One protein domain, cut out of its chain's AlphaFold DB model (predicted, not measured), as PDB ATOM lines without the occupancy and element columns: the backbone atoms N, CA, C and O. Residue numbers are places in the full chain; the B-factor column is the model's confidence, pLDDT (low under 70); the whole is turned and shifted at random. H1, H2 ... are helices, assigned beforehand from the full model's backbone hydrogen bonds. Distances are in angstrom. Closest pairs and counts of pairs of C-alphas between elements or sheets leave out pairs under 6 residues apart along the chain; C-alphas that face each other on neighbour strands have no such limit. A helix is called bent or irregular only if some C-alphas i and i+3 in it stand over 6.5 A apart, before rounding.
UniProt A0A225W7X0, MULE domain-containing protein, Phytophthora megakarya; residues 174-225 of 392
ATOM      1  N   ASN A 174     -14.974  37.122  11.998       54.31
ATOM      2  CA  ASN A 174     -14.592  38.250  12.847       54.31
ATOM      3  C   ASN A 174     -13.162  38.128  13.422       54.31
ATOM      4  O   ASN A 174     -12.644  39.096  13.970       54.31
ATOM      5  N   GLN A 175     -12.503  36.969  13.286       54.59
ATOM      6  CA  GLN A 175     -11.140  36.729  13.786       54.59
ATOM      7  C   GLN A 175     -10.019  37.135  12.806       54.59
ATOM      8  O   GLN A 175      -8.854  36.877  13.090       54.59
ATOM      9  N   GLY A 176     -10.326  37.798  11.680       52.28
ATOM     10  CA  GLY A 176      -9.269  38.327  10.798       52.28
ATOM     11  C   GLY A 176      -9.673  38.851   9.413       52.28
ATOM     12  O   GLY A 176      -8.824  39.406   8.724       52.28
ATOM     13  N   HIS A 177     -10.936  38.733   8.981       56.62
ATOM     14  CA  HIS A 177     -11.350  39.093   7.614       56.62
ATOM     15  C   HIS A 177     -12.401  40.214   7.605       56.62
ATOM     16  O   HIS A 177     -13.604  39.974   7.492       56.62
ATOM     17  N   TYR A 178     -11.935  41.465   7.693       54.81
ATOM     18  CA  TYR A 178     -12.781  42.652   7.900       54.81
ATOM     19  C   TYR A 178     -13.845  42.882   6.801       54.81
ATOM     20  O   TYR A 178     -14.890  43.475   7.063       54.81
ATOM     21  N   HIS A 179     -13.631  42.384   5.577       63.09
ATOM     22  CA  HIS A 179     -14.562  42.594   4.460       63.09
ATOM     23  C   HIS A 179     -15.684  41.547   4.362       63.09
ATOM     24  O   HIS A 179     -16.827  41.920   4.109       63.09
ATOM     25  N   GLY A 180     -15.395  40.262   4.602       68.00
ATOM     26  CA  GLY A 180     -16.386  39.186   4.452       68.00
ATOM     27  C   GLY A 180     -17.505  39.255   5.495       68.00
ATOM     28  O   GLY A 180     -18.669  39.022   5.178       68.00
ATOM     29  N   PHE A 181     -17.168  39.657   6.724       74.62
ATOM     30  CA  PHE A 181     -18.146  39.823   7.800       74.62
ATOM     31  C   PHE A 181     -19.158  40.939   7.507       74.62
ATOM     32  O   PHE A 181     -20.349  40.772   7.761       74.62
ATOM     33  N   ARG A 182     -18.702  42.072   6.951       80.25
ATOM     34  CA  ARG A 182     -19.584  43.186   6.578       80.25
ATOM     35  C   ARG A 182     -20.528  42.792   5.446       80.25
ATOM     36  O   ARG A 182     -21.733  42.946   5.604       80.25
ATOM     37  N   ASP A 183     -19.989  42.229   4.366       85.88
ATOM     38  CA  ASP A 183     -20.782  41.826   3.200       85.88
ATOM     39  C   ASP A 183     -21.859  40.786   3.575       85.88
ATOM     40  O   ASP A 183     -23.005  40.880   3.132       85.88
ATOM     41  N   LEU A 184     -21.522  39.809   4.431       84.62
ATOM     42  CA  LEU A 184     -22.479  38.802   4.901       84.62
ATOM     43  C   LEU A 184     -23.565  39.419   5.794       84.62
ATOM     44  O   LEU A 184     -24.731  39.039   5.699       84.62
ATOM     45  N   TYR A 185     -23.202  40.397   6.629       85.50
ATOM     46  CA  TYR A 185     -24.159  41.136   7.452       85.50
ATOM     47  C   TYR A 185     -25.127  41.962   6.594       85.50
ATOM     48  O   TYR A 185     -26.330  41.953   6.849       85.50
ATOM     49  N   ASP A 186     -24.624  42.615   5.544       88.31
ATOM     50  CA  ASP A 186     -25.441  43.400   4.612       88.31
ATOM     51  C   ASP A 186     -26.431  42.516   3.868       88.31
ATOM     52  O   ASP A 186     -27.609  42.840   3.771       88.31
ATOM     53  N   LEU A 187     -25.983  41.346   3.412       91.00
ATOM     54  CA  LEU A 187     -26.859  40.365   2.785       91.00
ATOM     55  C   LEU A 187     -27.894  39.777   3.748       91.00
ATOM     56  O   LEU A 187     -29.018  39.513   3.327       91.00
ATOM     57  N   HIS A 188     -27.537  39.570   5.019       89.56
ATOM     58  CA  HIS A 188     -28.461  39.038   6.022       89.56
ATOM     59  C   HIS A 188     -29.628  40.001   6.269       89.56
ATOM     60  O   HIS A 188     -30.769  39.554   6.366       89.56
ATOM     61  N   PHE A 189     -29.351  41.307   6.329       89.94
ATOM     62  CA  PHE A 189     -30.344  42.348   6.614       89.94
ATOM     63  C   PHE A 189     -30.889  43.071   5.376       89.94
ATOM     64  O   PHE A 189     -31.731  43.958   5.510       89.94
ATOM     65  N   ALA A 190     -30.447  42.706   4.172       91.69
ATOM     66  CA  ALA A 190     -30.943  43.310   2.944       91.69
ATOM     67  C   ALA A 190     -32.457  43.098   2.797       91.69
ATOM     68  O   ALA A 190     -32.928  41.980   2.993       91.69
ATOM     69  N   PRO A 191     -33.231  44.110   2.371       90.62
ATOM     70  CA  PRO A 191     -34.633  43.915   2.028       90.62
ATOM     71  C   PRO A 191     -34.793  42.884   0.905       90.62
ATOM     72  O   PRO A 191     -33.960  42.816  -0.005       90.62
ATOM     73  N   ARG A 192     -35.900  42.130   0.910       92.69
ATOM     74  CA  ARG A 192     -36.174  41.070  -0.080       92.69
ATOM     75  C   ARG A 192     -36.009  41.551  -1.528       92.69
ATOM     76  O   ARG A 192     -35.373  40.871  -2.326       92.69
ATOM     77  N   LEU A 193     -36.516  42.746  -1.841       92.31
ATOM     78  CA  LEU A 193     -36.418  43.354  -3.177       92.31
ATOM     79  C   LEU A 193     -34.976  43.726  -3.568       92.31
ATOM     80  O   LEU A 193     -34.608  43.643  -4.737       92.31
ATOM     81  N   GLY A 194     -34.138  44.109  -2.601       91.94
ATOM     82  CA  GLY A 194     -32.743  44.498  -2.832       91.94
ATOM     83  C   GLY A 194     -31.751  43.331  -2.803       91.94
ATOM     84  O   GLY A 194     -30.636  43.455  -3.318       91.94
ATOM     85  N   PHE A 195     -32.145  42.188  -2.232       93.88
ATOM     86  CA  PHE A 195     -31.242  41.076  -1.942       93.88
ATOM     87  C   PHE A 195     -30.546  40.517  -3.187       93.88
ATOM     88  O   PHE A 195     -29.333  40.325  -3.170       93.88
ATOM     89  N   VAL A 196     -31.273  40.288  -4.287       94.75
ATOM     90  CA  VAL A 196     -30.704  39.679  -5.507       94.75
ATOM     91  C   VAL A 196     -29.596  40.553  -6.100       94.75
ATOM     92  O   VAL A 196     -28.530  40.049  -6.463       94.75
ATOM     93  N   LYS A 197     -29.819  41.872  -6.146       95.81
ATOM     94  CA  LYS A 197     -28.832  42.840  -6.638       95.81
ATOM     95  C   LYS A 197     -27.592  42.855  -5.745       95.81
ATOM     96  O   LYS A 197     -26.480  42.723  -6.252       95.81
ATOM     97  N   LEU A 198     -27.780  42.949  -4.426       94.38
ATOM     98  CA  LEU A 198     -26.669  42.956  -3.473       94.38
ATOM     99  C   LEU A 198     -25.877  41.640  -3.510       94.38
ATOM    100  O   LEU A 198     -24.648  41.670  -3.562       94.38
ATOM    101  N   LYS A 199     -26.568  40.494  -3.574       94.19
ATOM    102  CA  LYS A 199     -25.966  39.159  -3.721       94.19
ATOM    103  C   LYS A 199     -25.049  39.113  -4.937       94.19
ATOM    104  O   LYS A 199     -23.913  38.670  -4.811       94.19
ATOM    105  N   LYS A 200     -25.497  39.605  -6.096       95.25
ATOM    106  CA  LYS A 200     -24.669  39.637  -7.312       95.25
ATOM    107  C   LYS A 200     -23.391  40.462  -7.113       95.25
ATOM    108  O   LYS A 200     -22.311  39.993  -7.476       95.25
ATOM    109  N   CYS A 201     -23.493  41.648  -6.511       93.62
ATOM    110  CA  CYS A 201     -22.335  42.505  -6.238       93.62
ATOM    111  C   CYS A 201     -21.329  41.831  -5.292       93.62
ATOM    112  O   CYS A 201     -20.139  41.774  -5.600       93.62
ATOM    113  N   VAL A 202     -21.809  41.273  -4.176       90.44
ATOM    114  CA  VAL A 202     -20.960  40.600  -3.182       90.44
ATOM    115  C   VAL A 202     -20.291  39.357  -3.767       90.44
ATOM    116  O   VAL A 202     -19.088  39.185  -3.603       90.44
ATOM    117  N   LEU A 203     -21.024  38.519  -4.506       90.31
ATOM    118  CA  LEU A 203     -20.446  37.330  -5.140       90.31
ATOM    119  C   LEU A 203     -19.393  37.690  -6.193       90.31
ATOM    120  O   LEU A 203     -18.365  37.027  -6.272       90.31
ATOM    121  N   THR A 204     -19.612  38.756  -6.970       91.25
ATOM    122  CA  THR A 204     -18.615  39.252  -7.937       91.25
ATOM    123  C   THR A 204     -17.337  39.679  -7.217       91.25
ATOM    124  O   THR A 204     -16.246  39.254  -7.588       91.25
ATOM    125  N   LYS A 205     -17.478  40.450  -6.132       87.31
ATOM    126  CA  LYS A 205     -16.365  40.874  -5.277       87.31
ATOM    127  C   LYS A 205     -15.618  39.679  -4.678       87.31
ATOM    128  O   LYS A 205     -14.395  39.655  -4.720       87.31
ATOM    129  N   TRP A 206     -16.331  38.692  -4.133       86.00
ATOM    130  CA  TRP A 206     -15.719  37.521  -3.499       86.00
ATOM    131  C   TRP A 206     -15.043  36.579  -4.501       86.00
ATOM    132  O   TRP A 206     -14.000  36.020  -4.180       86.00
ATOM    133  N   ASN A 207     -15.586  36.429  -5.712       85.44
ATOM    134  CA  ASN A 207     -14.962  35.630  -6.773       85.44
ATOM    135  C   ASN A 207     -13.692  36.275  -7.347       85.44
ATOM    136  O   ASN A 207     -12.846  35.561  -7.875       85.44
ATOM    137  N   ALA A 208     -13.546  37.596  -7.232       85.38
ATOM    138  CA  ALA A 208     -12.335  38.309  -7.633       85.38
ATOM    139  C   ALA A 208     -11.204  38.234  -6.585       85.38
ATOM    140  O   ALA A 208     -10.097  38.702  -6.851       85.38
ATOM    141  N   LEU A 209     -11.457  37.677  -5.391       79.50
ATOM    142  CA  LEU A 209     -10.428  37.525  -4.362       79.50
ATOM    143  C   LEU A 209      -9.437  36.405  -4.733       79.50
ATOM    144  O   LEU A 209      -9.857  35.374  -5.264       79.50
ATOM    145  N   PRO A 210      -8.137  36.552  -4.411       74.88
ATOM    146  CA  PRO A 210      -7.148  35.512  -4.680       74.88
ATOM    147  C   PRO A 210      -7.516  34.164  -4.026       74.88
ATOM    148  O   PRO A 210      -8.028  34.160  -2.904       74.88
ATOM    149  N   PRO A 211      -7.185  33.009  -4.641       66.00
ATOM    150  CA  PRO A 211      -7.500  31.677  -4.102       66.00
ATOM    151  C   PRO A 211      -6.998  31.413  -2.672       66.00
ATOM    152  O   PRO A 211      -7.598  30.620  -1.946       66.00
ATOM    153  N   ALA A 212      -5.944  32.113  -2.239       57.47
ATOM    154  CA  ALA A 212      -5.429  32.078  -0.867       57.47
ATOM    155  C   ALA A 212      -6.460  32.531   0.197       57.47
ATOM    156  O   ALA A 212      -6.319  32.198   1.369       57.47
ATOM    157  N   TYR A 213      -7.533  33.225  -0.205       64.69
ATOM    158  CA  TYR A 213      -8.648  33.661   0.644       64.69
ATOM    159  C   TYR A 213      -9.826  32.668   0.637       64.69
ATOM    160  O   TYR A 213     -10.985  33.090   0.656       64.69
ATOM    161  N   GLY A 214      -9.554  31.353   0.614       70.94
ATOM    162  CA  GLY A 214     -10.526  30.251   0.441       70.94
ATOM    163  C   GLY A 214     -11.814  30.304   1.289       70.94
ATOM    164  O   GLY A 214     -12.803  29.652   0.958       70.94
ATOM    165  N   VAL A 215     -11.843  31.148   2.320       75.12
ATOM    166  CA  VAL A 215     -13.030  31.607   3.054       75.12
ATOM    167  C   VAL A 215     -14.172  32.062   2.132       75.12
ATOM    168  O   VAL A 215     -15.309  31.653   2.345       75.12
ATOM    169  N   GLY A 216     -13.904  32.867   1.095       77.12
ATOM    170  CA  GLY A 216     -14.954  33.350   0.184       77.12
ATOM    171  C   GLY A 216     -15.657  32.203  -0.547       77.12
ATOM    172  O   GLY A 216     -16.882  32.106  -0.535       77.12
ATOM    173  N   GLN A 217     -14.880  31.268  -1.103       80.88
ATOM    174  CA  GLN A 217     -15.409  30.080  -1.781       80.88
ATOM    175  C   GLN A 217     -16.132  29.128  -0.822       80.88
ATOM    176  O   GLN A 217     -17.170  28.569  -1.181       80.88
ATOM    177  N   TYR A 218     -15.631  28.974   0.408       82.50
ATOM    178  CA  TYR A 218     -16.335  28.243   1.460       82.50
ATOM    179  C   TYR A 218     -17.715  28.855   1.731       82.50
ATOM    180  O   TYR A 218     -18.714  28.145   1.655       82.50
ATOM    181  N   LEU A 219     -17.800  30.172   1.958       82.44
ATOM    182  CA  LEU A 219     -19.075  30.841   2.235       82.44
ATOM    183  C   LEU A 219     -20.061  30.706   1.070       82.44
ATOM    184  O   LEU A 219     -21.240  30.441   1.302       82.44
ATOM    185  N   ILE A 220     -19.589  30.835  -0.174       86.12
ATOM    186  CA  ILE A 220     -20.413  30.638  -1.378       86.12
ATOM    187  C   ILE A 220     -21.020  29.232  -1.390       86.12
ATOM    188  O   ILE A 220     -22.236  29.074  -1.538       86.12
ATOM    189  N   ARG A 221     -20.190  28.205  -1.187       87.19
ATOM    190  CA  ARG A 221     -20.636  26.806  -1.165       87.19
ATOM    191  C   ARG A 221     -21.610  26.538  -0.021       87.19
ATOM    192  O   ARG A 221     -22.639  25.912  -0.255       87.19
ATOM    193  N   SER A 222     -21.313  27.032   1.179       84.44
ATOM    194  CA  SER A 222     -22.080  26.744   2.394       84.44
ATOM    195  C   SER A 222     -23.420  27.476   2.469       84.44
ATOM    196  O   SER A 222     -24.391  26.873   2.911       84.44
ATOM    197  N   TRP A 223     -23.497  28.733   2.015       86.62
ATOM    198  CA  TRP A 223     -24.651  29.614   2.271       86.62
ATOM    199  C   TRP A 223     -25.439  30.034   1.030       86.62
ATOM    200  O   TRP A 223     -26.556  30.536   1.160       86.62
ATOM    201  N   PHE A 224     -24.877  29.874  -0.172       87.81
ATOM    202  CA  PHE A 224     -25.525  30.320  -1.411       87.81
ATOM    203  C   PHE A 224     -25.833  29.174  -2.366       87.81
ATOM    204  O   PHE A 224     -26.890  29.196  -2.994       87.81
ATOM    205  N   ASN A 225     -24.937  28.190  -2.466       88.00
ATOM    206  CA  ASN A 225     -25.114  27.032  -3.346       88.00
ATOM    207  C   ASN A 225     -25.735  25.830  -2.620       88.00
ATOM    208  O   ASN A 225     -26.188  24.884  -3.261       88.00
TER     209      ASN A 225
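AT A GLANCE: This is residues 174 to 225 of the 392 residues of the protein "MULE domain-containing protein" of Phytophthora megakarya (UniProt A0A225W7X0). What shape do these atoms make? Three helices run back and forth at the corners of a triangle: H1 and H2 make a hairpin side by side, and the short H3 folds back beside the last part of H2, with few contacts between the helices. What is it built of? The printed part has 52 residues with three named helices, in the order H1, H2, H3, and no named strand; the class is all helix. How large is it? It is compact, with a radius of gyration of the C-alphas of 10.9 A, yet elongated, spanning 33 by 20 by 17 A.

IN THESE COORDINATES: Where is the first helix? H1 is residues 178 to 189, 17.6 A long, from C-alpha 178 at (-12.781, 42.652, 7.900). Which helix is longest? H2, residues 192 to 207, is 22.9 A long; it is irregular, with C-alphas 193 and 196 7.2 A apart. Where is the last? H3 is residues 215 to 223, 11.8 A long, and ends with C-alpha 223 at (-24.651, 29.614, 2.271).

HOW THE PARTS SIT: How do H1 and H2 stand? They form a helical hairpin and touch, residues 183 to 187 with 195 to 202 alone, closest at the C-alphas of Leu 187 and Phe 195, 6.5 A apart. They run opposite ways at a shallow tilt of 21 degrees. Where is H3? It forms a helical hairpin with H2, which touches it with residues 203 to 207 alone; the closest C-alphas, of Trp 206 and Gly 216, are 5.6 A apart. H2 and H3 run opposite ways at a steep tilt of 36 degrees, only just past shallow. H1 and H3 are close but not clearly touching, the closest C-alphas being those of Gly 180 and Gly 216, 7.4 A apart. What do the backbones show? In H3 every O i to N i+4 pair is within hydrogen-bond range, against 7 of 8 in H1 and 10 of 12 in H2.

THE WHOLE: How far does it reach? The two C-alphas farthest apart, of Leu 193 and Ala 212, are 33.1 A apart. Is anything cut or long? The printed part has no cut; the link H1 to H2 is tight and H2 to H3 is short. Where is confidence low? Residues 174 to 180, of which 178 to 180 belong to H1, and 211 to 213 have pLDDT under 70.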